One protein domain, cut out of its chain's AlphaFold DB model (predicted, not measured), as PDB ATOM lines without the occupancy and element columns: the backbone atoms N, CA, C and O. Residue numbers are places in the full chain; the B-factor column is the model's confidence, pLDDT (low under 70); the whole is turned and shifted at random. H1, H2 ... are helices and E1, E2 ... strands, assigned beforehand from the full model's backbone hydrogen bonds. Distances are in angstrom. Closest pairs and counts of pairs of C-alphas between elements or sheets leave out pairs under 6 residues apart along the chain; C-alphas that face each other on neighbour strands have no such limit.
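This is residues 9 to 88 of the 88 residues of the protein "Zinc-binding protein" of Methanobrevibacter sp (UniProt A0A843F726). Two short parallel strands, E1 and E2, lie side by side in the middle, with the short helix H2 packed over one face and part of the long slanting helix H4 passing the other. H1 sits at one end of the model, while H3 follows E2 with no residue between and lies toward the other end, where a long loop, residues 52 to 64, leads round into H4. The printed part has 80 residues with four named helices and two named strands, in the order H1, E1, H2, E2, H3, H4; the sheet's order is E1, E2, parallel, and the class is mixed, helices and strands. The whole is only just loose, close to compact, with a radius of gyration of the C-alphas of 14.1 A and spans of 39 by 29 by 19 A.

Begin at H1, residues 9 to 13, which touches no helix. A tight link leads to E1, residues 18 to 22, and another to H2, residues 28 to 34; the closest C-alphas of E1 and H2, Ala 20 and Val 29, are 6.3 A apart. Go on to E2, residues 40 to 45, parallel to E1 at 22 degrees: N 20 and O 42 are 2.9 A apart and N 44 and O 20 are 2.8 A apart, both within hydrogen-bond range. E1, H2 and E2 form a strand-helix-strand unit, two parallel neighbour strands with a helix between them in the chain, and its crossover is right-handed. The closest C-alphas of H2 and E2, Asn 30 and Val 40, are 7.0 A apart. H3, residues 46 to 51, follows E2 with no residue between. H4, residues 65 to 86, touches H3 with residues 70 to 77 alone, at a steep tilt of 66 degrees, opposite ways; the C-alphas of Leu 50 and Cys 70 are the closest, 6.7 A apart. Farther along H4, the C-alpha of Lys 81 comes within 7.7 A of that of Lys 42 in E2, their closest pair. E1 and H4 are near each other, with 5 pairs of C-alphas within 10 A, while H2 and H4 are apart. Every O i to N i+4 pair is within hydrogen-bond range in H1, H2 and H3, and 17 of 18 are in H4.

Find C-alpha 9 at (10.486, -46.463, 50.890), where H1 begins. E1 starts at C-alpha 18, (-0.281, -47.771, 44.290), and is 12.7 A long; H2 measures 9.9 A, E2 13.1 A and H3 8.6 A. H4 runs 31.8 A to C-alpha 86 at (-7.770, -58.723, 42.375).

The two C-alphas farthest apart are those of Glu 11 and Ser 65, at 39.0 A. The printed part has no cut, and its one long link is residues 52 to 64, between H3 and H4. The mean pLDDT of the printed part is 89.4; residues 87 to 88, at the chain's end, are under 70.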
ATOM      1  N   ASN A   9      11.933 -46.470  51.093       83.19
ATOM      2  CA  ASN A   9      10.486 -46.463  50.890       83.19
ATOM      3  C   ASN A   9      10.147 -46.410  49.398       83.19
ATOM      4  O   ASN A   9       9.163 -47.009  48.983       83.19
ATOM      5  N   ASN A  10      10.967 -45.753  48.572       86.88
ATOM      6  CA  ASN A  10      10.713 -45.666  47.134       86.88
ATOM      7  C   ASN A  10      10.870 -47.042  46.470       86.88
ATOM      8  O   ASN A  10      10.034 -47.422  45.652       86.88
ATOM      9  N   GLU A  11      11.897 -47.811  46.846       87.25
ATOM     10  CA  GLU A  11      12.080 -49.182  46.350       87.25
ATOM     11  C   GLU A  11      10.952 -50.116  46.786       87.25
ATOM     12  O   GLU A  11      10.494 -50.941  45.998       87.25
ATOM     13  N   MET A  12      10.488 -49.987  48.031       88.00
ATOM     14  CA  MET A  12       9.360 -50.764  48.535       88.00
ATOM     15  C   MET A  12       8.069 -50.432  47.776       88.00
ATOM     16  O   MET A  12       7.390 -51.345  47.314       88.00
ATOM     17  N   LEU A  13       7.762 -49.147  47.584       89.19
ATOM     18  CA  LEU A  13       6.542 -48.701  46.903       89.19
ATOM     19  C   LEU A  13       6.487 -49.139  45.433       89.19
ATOM     20  O   LEU A  13       5.411 -49.465  44.946       89.19
ATOM     21  N   LYS A  14       7.627 -49.229  44.736       89.88
ATOM     22  CA  LYS A  14       7.690 -49.725  43.346       89.88
ATOM     23  C   LYS A  14       7.259 -51.188  43.180       89.88
ATOM     24  O   LYS A  14       7.009 -51.608  42.055       89.88
ATOM     25  N   LYS A  15       7.191 -51.970  44.263       91.06
ATOM     26  CA  LYS A  15       6.816 -53.396  44.229       91.06
ATOM     27  C   LYS A  15       5.307 -53.635  44.257       91.06
ATOM     28  O   LYS A  15       4.889 -54.773  44.079       91.06
ATOM     29  N   TYR A  16       4.505 -52.600  44.500       90.50
ATOM     30  CA  TYR A  16       3.068 -52.738  44.717       90.50
ATOM     31  C   TYR A  16       2.270 -51.810  43.799       90.50
ATOM     32  O   TYR A  16       2.739 -50.718  43.473       90.50
ATOM     33  N   PRO A  17       1.042 -52.196  43.410       91.94
ATOM     34  CA  PRO A  17       0.118 -51.267  42.781       91.94
ATOM     35  C   PRO A  17      -0.259 -50.173  43.785       91.94
ATOM     36  O   PRO A  17      -0.780 -50.448  44.866       91.94
ATOM     37  N   ILE A  18       0.010 -48.917  43.428       93.25
ATOM     38  CA  ILE A  18      -0.281 -47.771  44.290       93.25
ATOM     39  C   ILE A  18      -1.607 -47.133  43.881       93.25
ATOM     40  O   ILE A  18      -1.772 -46.702  42.737       93.25
ATOM     41  N   ILE A  19      -2.534 -47.023  44.832       94.88
ATOM     42  CA  ILE A  19      -3.725 -46.179  44.706       94.88
ATOM     43  C   ILE A  19      -3.423 -44.848  45.403       94.88
ATOM     44  O   ILE A  19      -3.241 -44.807  46.619       94.88
ATOM     45  N   ALA A  20      -3.350 -43.757  44.642       95.38
ATOM     46  CA  ALA A  20      -3.151 -42.420  45.192       95.38
ATOM     47  C   ALA A  20      -4.497 -41.799  45.591       95.38
ATOM     48  O   ALA A  20      -5.425 -41.763  44.785       95.38
ATOM     49  N   VAL A  21      -4.594 -41.270  46.811       95.50
ATOM     50  CA  VAL A  21      -5.794 -40.583  47.311       95.50
ATOM     51  C   VAL A  21      -5.479 -39.103  47.489       95.50
ATOM     52  O   VAL A  21      -4.568 -38.755  48.238       95.50
ATOM     53  N   ASN A  22      -6.220 -38.229  46.808       94.56
ATOM     54  CA  ASN A  22      -6.036 -36.780  46.888       94.56
ATOM     55  C   ASN A  22      -7.264 -36.108  47.498       94.56
ATOM     56  O   ASN A  22      -8.386 -36.313  47.039       94.56
ATOM     57  N   GLY A  23      -7.028 -35.265  48.505       89.69
ATOM     58  CA  GLY A  23      -8.068 -34.470  49.162       89.69
ATOM     59  C   GLY A  23      -8.468 -33.200  48.407       89.69
ATOM     60  O   GLY A  23      -9.416 -32.541  48.806       89.69
ATOM     61  N   CYS A  24      -7.745 -32.835  47.346       88.38
ATOM     62  CA  CYS A  24      -8.040 -31.674  46.513       88.38
ATOM     63  C   CYS A  24      -7.497 -31.853  45.089       88.38
ATOM     64  O   CYS A  24      -6.657 -32.722  44.830       88.38
ATOM     65  N   ASP A  25      -7.910 -30.953  44.201       88.19
ATOM     66  CA  ASP A  25      -7.571 -30.949  42.770       88.19
ATOM     67  C   ASP A  25      -6.075 -30.698  42.501       88.19
ATOM     68  O   ASP A  25      -5.580 -30.875  41.389       88.19
ATOM     69  N   GLY A  26      -5.308 -30.321  43.531       91.50
ATOM     70  CA  GLY A  26      -3.864 -30.115  43.434       91.50
ATOM     71  C   GLY A  26      -3.069 -31.386  43.110       91.50
ATOM     72  O   GLY A  26      -1.921 -31.272  42.661       91.50
ATOM     73  N   ALA A  27      -3.657 -32.572  43.323       93.88
ATOM     74  CA  ALA A  27      -3.065 -33.884  43.045       93.88
ATOM     75  C   ALA A  27      -1.639 -34.058  43.618       93.88
ATOM     76  O   ALA A  27      -0.754 -34.642  42.985       93.88
ATOM     77  N   CYS A  28      -1.386 -33.500  44.810       94.38
ATOM     78  CA  CYS A  28      -0.052 -33.446  45.411       94.38
ATOM     79  C   CYS A  28       0.565 -34.837  45.599       94.38
ATOM     80  O   CYS A  28       1.771 -34.993  45.415       94.38
ATOM     81  N   VAL A  29      -0.242 -35.853  45.926       94.12
ATOM     82  CA  VAL A  29       0.251 -37.224  46.127       94.12
ATOM     83  C   VAL A  29       0.814 -37.788  44.824       94.12
ATOM     84  O   VAL A  29       1.924 -38.316  44.828       94.12
ATOM     85  N   ASN A  30       0.110 -37.606  43.703       96.00
ATOM     86  CA  ASN A  30       0.576 -38.046  42.385       96.00
ATOM     87  C   ASN A  30       1.906 -37.395  42.021       96.00
ATOM     88  O   ASN A  30       2.863 -38.102  41.727       96.00
ATOM     89  N   LYS A  31       1.991 -36.064  42.128       95.25
ATOM     90  CA  LYS A  31       3.210 -35.306  41.807       95.25
ATOM     91  C   LYS A  31       4.406 -35.756  42.651       95.25
ATOM     92  O   LYS A  31       5.513 -35.895  42.143       95.25
ATOM     93  N   ILE A  32       4.195 -36.011  43.947       92.56
ATOM     94  CA  ILE A  32       5.250 -36.503  44.846       92.56
ATOM     95  C   ILE A  32       5.742 -37.891  44.416       92.56
ATOM     96  O   ILE A  32       6.949 -38.135  44.440       92.56
ATOM     97  N   LEU A  33       4.832 -38.800  44.062       93.19
ATOM     98  CA  LEU A  33       5.177 -40.160  43.641       93.19
ATOM     99  C   LEU A  33       5.849 -40.180  42.261       93.19
ATOM    100  O   LEU A  33       6.864 -40.855  42.090       93.19
ATOM    101  N   GLU A  34       5.359 -39.376  41.319       93.31
ATOM    102  CA  GLU A  34       5.930 -39.213  39.980       93.31
ATOM    103  C   GLU A  34       7.365 -38.674  40.038       93.31
ATOM    104  O   GLU A  34       8.271 -39.273  39.459       93.31
ATOM    105  N   ASN A  35       7.618 -37.639  40.849       91.88
ATOM    106  CA  ASN A  35       8.968 -37.108  41.081       91.88
ATOM    107  C   ASN A  35       9.936 -38.145  41.683       91.88
ATOM    108  O   ASN A  35      11.153 -37.970  41.631       91.88
ATOM    109  N   LYS A  36       9.412 -39.224  42.273       89.81
ATOM    110  CA  LYS A  36      10.178 -40.354  42.823       89.81
ATOM    111  C   LYS A  36      10.273 -41.539  41.850       89.81
ATOM    112  O   LYS A  36      10.831 -42.582  42.208       89.81
ATOM    113  N   GLY A  37       9.735 -41.402  40.638       91.56
ATOM    114  CA  GLY A  37       9.663 -42.458  39.630       91.56
ATOM    115  C   GLY A  37       8.782 -43.632  40.057       91.56
ATOM    116  O   GLY A  37       9.096 -44.777  39.731       91.56
ATOM    117  N   ILE A  38       7.746 -43.376  40.861       92.44
ATOM    118  CA  ILE A  38       6.776 -44.379  41.310       92.44
ATOM    119  C   ILE A  38       5.513 -44.231  40.463       92.44
ATOM    120  O   ILE A  38       4.882 -43.175  40.460       92.44
ATOM    121  N   ASN A  39       5.127 -45.310  39.783       92.12
ATOM    122  CA  ASN A  39       3.919 -45.338  38.966       92.12
ATOM    123  C   ASN A  39       2.679 -45.527  39.846       92.12
ATOM    124  O   ASN A  39       2.608 -46.447  40.663       92.12
ATOM    125  N   VAL A  40       1.684 -44.668  39.647       94.56
ATOM    126  CA  VAL A  40       0.381 -44.762  40.306       94.56
ATOM    127  C   VAL A  40      -0.550 -45.600  39.435       94.56
ATOM    128  O   VAL A  40      -0.764 -45.276  38.271       94.56
ATOM    129  N   PHE A  41      -1.116 -46.668  39.997       93.62
ATOM    130  CA  PHE A  41      -2.039 -47.557  39.290       93.62
ATOM    131  C   PHE A  41      -3.423 -46.915  39.121       93.62
ATOM    132  O   PHE A  41      -3.992 -46.912  38.031       93.62
ATOM    133  N   LYS A  42      -3.967 -46.338  40.198       94.38
ATOM    134  CA  LYS A  42      -5.252 -45.617  40.191       94.38
ATOM    135  C   LYS A  42      -5.160 -44.374  41.057       94.38
ATOM    136  O   LYS A  42      -4.399 -44.324  42.018       94.38
ATOM    137  N   THR A  43      -5.972 -43.379  40.730       95.38
ATOM    138  CA  THR A  43      -6.111 -42.158  41.526       95.38
ATOM    139  C   THR A  43      -7.557 -41.997  41.964       95.38
ATOM    140  O   THR A  43      -8.473 -42.206  41.170       95.38
ATOM    141  N   VAL A  44      -7.749 -41.628  43.227       95.38
ATOM    142  CA  VAL A  44      -9.039 -41.279  43.822       95.38
ATOM    143  C   VAL A  44      -8.985 -39.810  44.228       95.38
ATOM    144  O   VAL A  44      -8.230 -39.432  45.124       95.38
ATOM    145  N   ALA A  45      -9.777 -38.981  43.553       94.12
ATOM    146  CA  ALA A  45     -10.017 -37.598  43.943       94.12
ATOM    147  C   ALA A  45     -11.206 -37.569  44.910       94.12
ATOM    148  O   ALA A  45     -12.348 -37.771  44.503       94.12
ATOM    149  N   VAL A  46     -10.939 -37.352  46.199       92.94
ATOM    150  CA  VAL A  46     -11.966 -37.381  47.257       92.94
ATOM    151  C   VAL A  46     -13.067 -36.363  46.973       92.94
ATOM    152  O   VAL A  46     -14.240 -36.678  47.125       92.94
ATOM    153  N   VAL A  47     -12.695 -35.170  46.507       90.69
ATOM    154  CA  VAL A  47     -13.644 -34.095  46.194       90.69
ATOM    155  C   VAL A  47     -14.641 -34.526  45.120       90.69
ATOM    156  O   VAL A  47     -15.834 -34.289  45.274       90.69
ATOM    157  N   ASP A  48     -14.178 -35.185  44.059       92.12
ATOM    158  CA  ASP A  48     -15.054 -35.601  42.962       92.12
ATOM    159  C   ASP A  48     -15.954 -36.761  43.368       92.12
ATOM    160  O   ASP A  48     -17.145 -36.736  43.080       92.12
ATOM    161  N   VAL A  49     -15.420 -37.722  44.128       92.75
ATOM    162  CA  VAL A  49     -16.232 -38.824  44.656       92.75
ATOM    163  C   VAL A  49     -17.333 -38.297  45.570       92.75
ATOM    164  O   VAL A  49     -18.456 -38.758  45.467       92.75
ATOM    165  N   LEU A  50     -17.045 -37.343  46.460       92.25
ATOM    166  CA  LEU A  50     -18.044 -36.833  47.404       92.25
ATOM    167  C   LEU A  50     -19.068 -35.892  46.750       92.25
ATOM    168  O   LEU A  50     -20.223 -35.875  47.180       92.25
ATOM    169  N   LYS A  51     -18.686 -35.156  45.692       90.25
ATOM    170  CA  LYS A  51     -19.613 -34.315  44.909       90.25
ATOM    171  C   LYS A  51     -20.806 -35.119  44.392       90.25
ATOM    172  O   LYS A  51     -21.927 -34.627  44.483       90.25
ATOM    173  N   ASP A  52     -20.578 -36.347  43.927       90.38
ATOM    174  CA  ASP A  52     -21.636 -37.228  43.410       90.38
ATOM    175  C   ASP A  52     -22.685 -37.598  44.476       90.38
ATOM    176  O   ASP A  52     -23.818 -37.945  44.143       90.38
ATOM    177  N   PHE A  53     -22.330 -37.485  45.759       89.50
ATOM    178  CA  PHE A  53     -23.200 -37.781  46.900       89.50
ATOM    179  C   PHE A  53     -23.717 -36.514  47.599       89.50
ATOM    180  O   PHE A  53     -24.491 -36.614  48.547       89.50
ATOM    181  N   GLY A  54     -23.312 -35.320  47.152       88.38
ATOM    182  CA  GLY A  54     -23.749 -34.048  47.735       88.38
ATOM    183  C   GLY A  54     -23.248 -33.785  49.160       88.38
ATOM    184  O   GLY A  54     -23.802 -32.922  49.838       88.38
ATOM    185  N   VAL A  55     -22.213 -34.501  49.611       87.00
ATOM    186  CA  VAL A  55     -21.619 -34.356  50.951       87.00
ATOM    187  C   VAL A  55     -20.227 -33.736  50.873       87.00
ATOM    188  O   VAL A  55     -19.557 -33.784  49.839       87.00
ATOM    189  N   SER A  56     -19.762 -33.142  51.971       84.56
ATOM    190  CA  SER A  56     -18.401 -32.601  52.045       84.56
ATOM    191  C   SER A  56     -17.832 -32.658  53.460       84.56
ATOM    192  O   SER A  56     -18.540 -32.440  54.438       84.56
ATOM    193  N   SER A  57     -16.523 -32.896  53.571       78.19
ATOM    194  CA  SER A  57     -15.810 -32.736  54.840       78.19
ATOM    195  C   SER A  57     -15.576 -31.245  55.091       78.19
ATOM    196  O   SER A  57     -14.849 -30.589  54.344       78.19
ATOM    197  N   LYS A  58     -16.229 -30.704  56.124       77.44
ATOM    198  CA  LYS A  58     -16.175 -29.275  56.478       77.44
ATOM    199  C   LYS A  58     -15.093 -28.947  57.505       77.44
ATOM    200  O   LYS A  58     -14.618 -27.815  57.542       77.44
ATOM    201  N   ASP A  59     -14.701 -29.925  58.321       76.94
ATOM    202  CA  ASP A  59     -13.727 -29.765  59.399       76.94
ATOM    203  C   ASP A  59     -12.677 -30.893  59.335       76.94
ATOM    204  O   ASP A  59     -13.033 -32.068  59.434       76.94
ATOM    205  N   PRO A  60     -11.380 -30.575  59.164       72.69
ATOM    206  CA  PRO A  60     -10.318 -31.580  59.137       72.69
ATOM    207  C   PRO A  60      -9.944 -32.124  60.529       72.69
ATOM    208  O   PRO A  60      -9.226 -33.120  60.613       72.69
ATOM    209  N   PHE A  61     -10.383 -31.484  61.617       75.50
ATOM    210  CA  PHE A  61     -10.053 -31.846  63.000       75.50
ATOM    211  C   PHE A  61     -11.171 -32.603  63.718       75.50
ATOM    212  O   PHE A  61     -10.907 -33.279  64.714       75.50
ATOM    213  N   ARG A  62     -12.417 -32.481  63.251       79.19
ATOM    214  CA  ARG A  62     -13.582 -33.117  63.869       79.19
ATOM    215  C   ARG A  62     -14.336 -33.973  62.872       79.19
ATOM    216  O   ARG A  62     -14.688 -33.529  61.789       79.19
ATOM    217  N   LEU A  63     -14.622 -35.199  63.298       85.12
ATOM    218  CA  LEU A  63     -15.427 -36.142  62.543       85.12
ATOM    219  C   LEU A  63     -16.857 -36.106  63.093       85.12
ATOM    220  O   LEU A  63     -17.150 -36.701  64.129       85.12
ATOM    221  N   ASP A  64     -17.714 -35.318  62.449       87.44
ATOM    222  CA  ASP A  64     -19.153 -35.301  62.714       87.44
ATOM    223  C   ASP A  64     -19.875 -36.378  61.884       87.44
ATOM    224  O   ASP A  64     -19.245 -37.193  61.208       87.44
ATOM    225  N   SER A  65     -21.207 -36.419  61.941       90.06
ATOM    226  CA  SER A  65     -21.985 -37.420  61.205       90.06
ATOM    227  C   SER A  65     -21.795 -37.342  59.685       90.06
ATOM    228  O   SER A  65     -21.770 -38.384  59.035       90.06
ATOM    229  N   GLU A  66     -21.641 -36.138  59.124       89.38
ATOM    230  CA  GLU A  66     -21.398 -35.940  57.687       89.38
ATOM    231  C   GLU A  66     -19.957 -36.339  57.324       89.38
ATOM    232  O   GLU A  66     -19.714 -36.979  56.299       89.38
ATOM    233  N   GLY A  67     -18.992 -36.049  58.196       90.25
ATOM    234  CA  GLY A  67     -17.613 -36.509  58.077       90.25
ATOM    235  C   GLY A  67     -17.492 -38.037  58.110       90.25
ATOM    236  O   GLY A  67     -16.799 -38.612  57.268       90.25
ATOM    237  N   GLU A  68     -18.196 -38.711  59.023       92.06
ATOM    238  CA  GLU A  68     -18.289 -40.180  59.064       92.06
ATOM    239  C   GLU A  68     -18.885 -40.749  57.767       92.06
ATOM    240  O   GLU A  68     -18.425 -41.773  57.252       92.06
ATOM    241  N   GLU A  69     -19.898 -40.084  57.212       92.75
ATOM    242  CA  GLU A  69     -20.499 -40.455  55.933       92.75
ATOM    243  C   GLU A  69     -19.506 -40.307  54.773       92.75
ATOM    244  O   GLU A  69     -19.319 -41.254  54.003       92.75
ATOM    245  N   CYS A  70     -18.775 -39.191  54.708       92.62
ATOM    246  CA  CYS A  70     -17.707 -38.988  53.730       92.62
ATOM    247  C   CYS A  70     -16.668 -40.118  53.800       92.62
ATOM    248  O   CYS A  70     -16.288 -40.688  52.775       92.62
ATOM    249  N   VAL A  71     -16.233 -40.494  55.007       92.12
ATOM    250  CA  VAL A  71     -15.271 -41.589  55.205       92.12
ATOM    251  C   VAL A  71     -15.831 -42.922  54.702       92.12
ATOM    252  O   VAL A  71     -15.103 -43.671  54.049       92.12
ATOM    253  N   LYS A  72     -17.106 -43.231  54.968       94.88
ATOM    254  CA  LYS A  72     -17.750 -44.463  54.477       94.88
ATOM    255  C   LYS A  72     -17.802 -44.515  52.951       94.88
ATOM    256  O   LYS A  72     -17.447 -45.543  52.379       94.88
ATOM    257  N   ILE A  73     -18.181 -43.418  52.298       95.56
ATOM    258  CA  ILE A  73     -18.241 -43.334  50.831       95.56
ATOM    259  C   ILE A  73     -16.853 -43.577  50.225       95.56
ATOM    260  O   ILE A  73     -16.701 -44.405  49.326       95.56
ATOM    261  N   ILE A  74     -15.820 -42.916  50.758       94.94
ATOM    262  CA  ILE A  74     -14.447 -43.093  50.268       94.94
ATOM    263  C   ILE A  74     -13.938 -44.517  50.511       94.94
ATOM    264  O   ILE A  74     -13.298 -45.077  49.622       94.94
ATOM    265  N   LYS A  75     -14.247 -45.136  51.659       95.31
ATOM    266  CA  LYS A  75     -13.905 -46.544  51.930       95.31
ATOM    267  C   LYS A  75     -14.507 -47.481  50.887       95.31
ATOM    268  O   LYS A  75     -13.761 -48.226  50.261       95.31
ATOM    269  N   ASN A  76     -15.808 -47.363  50.620       95.75
ATOM    270  CA  ASN A  76     -16.474 -48.176  49.602       95.75
ATOM    271  C   ASN A  76     -15.830 -47.979  48.221       95.75
ATOM    272  O   ASN A  76     -15.585 -48.945  47.500       95.75
ATOM    273  N   LYS A  77     -15.475 -46.734  47.872       94.69
ATOM    274  CA  LYS A  77     -14.813 -46.442  46.598       94.69
ATOM    275  C   LYS A  77     -13.422 -47.063  46.489       94.69
ATOM    276  O   LYS A  77     -13.016 -47.476  45.403       94.69
ATOM    277  N   LEU A  78     -12.679 -47.122  47.591       94.75
ATOM    278  CA  LEU A  78     -11.387 -47.802  47.639       94.75
ATOM    279  C   LEU A  78     -11.551 -49.316  47.511       94.75
ATOM    280  O   LEU A  78     -10.794 -49.925  46.759       94.75
ATOM    281  N   ASP A  79     -12.552 -49.906  48.164       94.88
ATOM    282  CA  ASP A  79     -12.836 -51.341  48.063       94.88
ATOM    283  C   ASP A  79     -13.191 -51.752  46.625       94.88
ATOM    284  O   ASP A  79     -12.665 -52.749  46.128       94.88
ATOM    285  N   GLU A  80     -13.987 -50.950  45.907       93.38
ATOM    286  CA  GLU A  80     -14.235 -51.136  44.466       93.38
ATOM    287  C   GLU A  80     -12.922 -51.182  43.670       93.38
ATOM    288  O   GLU A  80     -12.691 -52.103  42.885       93.38
ATOM    289  N   LYS A  81     -12.025 -50.212  43.898       91.50
ATOM    290  CA  LYS A  81     -10.738 -50.117  43.188       91.50
ATOM    291  C   LYS A  81      -9.777 -51.243  43.548       91.50
ATOM    292  O   LYS A  81      -8.991 -51.656  42.702       91.50
ATOM    293  N   ILE A  82      -9.822 -51.729  44.784       92.38
ATOM    294  CA  ILE A  82      -9.037 -52.883  45.226       92.38
ATOM    295  C   ILE A  82      -9.558 -54.160  44.563       92.38
ATOM    296  O   ILE A  82      -8.755 -54.988  44.139       92.38
ATOM    297  N   ASN A  83     -10.875 -54.327  44.442       91.56
ATOM    298  CA  ASN A  83     -11.451 -55.491  43.769       91.56
ATOM    299  C   ASN A  83     -11.123 -55.496  42.265       91.56
ATOM    300  O   ASN A  83     -10.717 -56.538  41.767       91.56
ATOM    301  N   GLU A  84     -11.117 -54.335  41.591       87.19
ATOM    302  CA  GLU A  84     -10.618 -54.202  40.203       87.19
ATOM    303  C   GLU A  84      -9.176 -54.728  40.014       87.19
ATOM    304  O   GLU A  84      -8.808 -55.110  38.906       87.19
ATOM    305  N   ILE A  85      -8.340 -54.716  41.063       83.69
ATOM    306  CA  ILE A  85      -6.951 -55.211  41.020       83.69
ATOM    307  C   ILE A  85      -6.887 -56.723  41.230       83.69
ATOM    308  O   ILE A  85      -6.012 -57.373  40.671       83.69
ATOM    309  N   LYS A  86      -7.768 -57.284  42.063       74.88
ATOM    310  CA  LYS A  86      -7.770 -58.723  42.375       74.88
ATOM    311  C   LYS A  86      -8.222 -59.584  41.197       74.88
ATOM    312  O   LYS A  86      -7.873 -60.759  41.158       74.88
ATOM    313  N   ASP A  87      -8.970 -58.992  40.272       59.75
ATOM    314  CA  ASP A  87      -9.442 -59.635  39.046       59.75
ATOM    315  C   ASP A  87      -8.430 -59.520  37.877       59.75
ATOM    316  O   ASP A  87      -8.751 -59.905  36.750       59.75
ATOM    317  N   TYR A  88      -7.227 -58.984  38.135       49.25
ATOM    318  CA  TYR A  88      -6.122 -58.792  37.183       49.25
ATOM    319  C   TYR A  88      -4.989 -59.799  37.423       49.25
ATOM    320  O   TYR A  88      -4.411 -60.281  36.421       49.25
TER     321      TYR A  88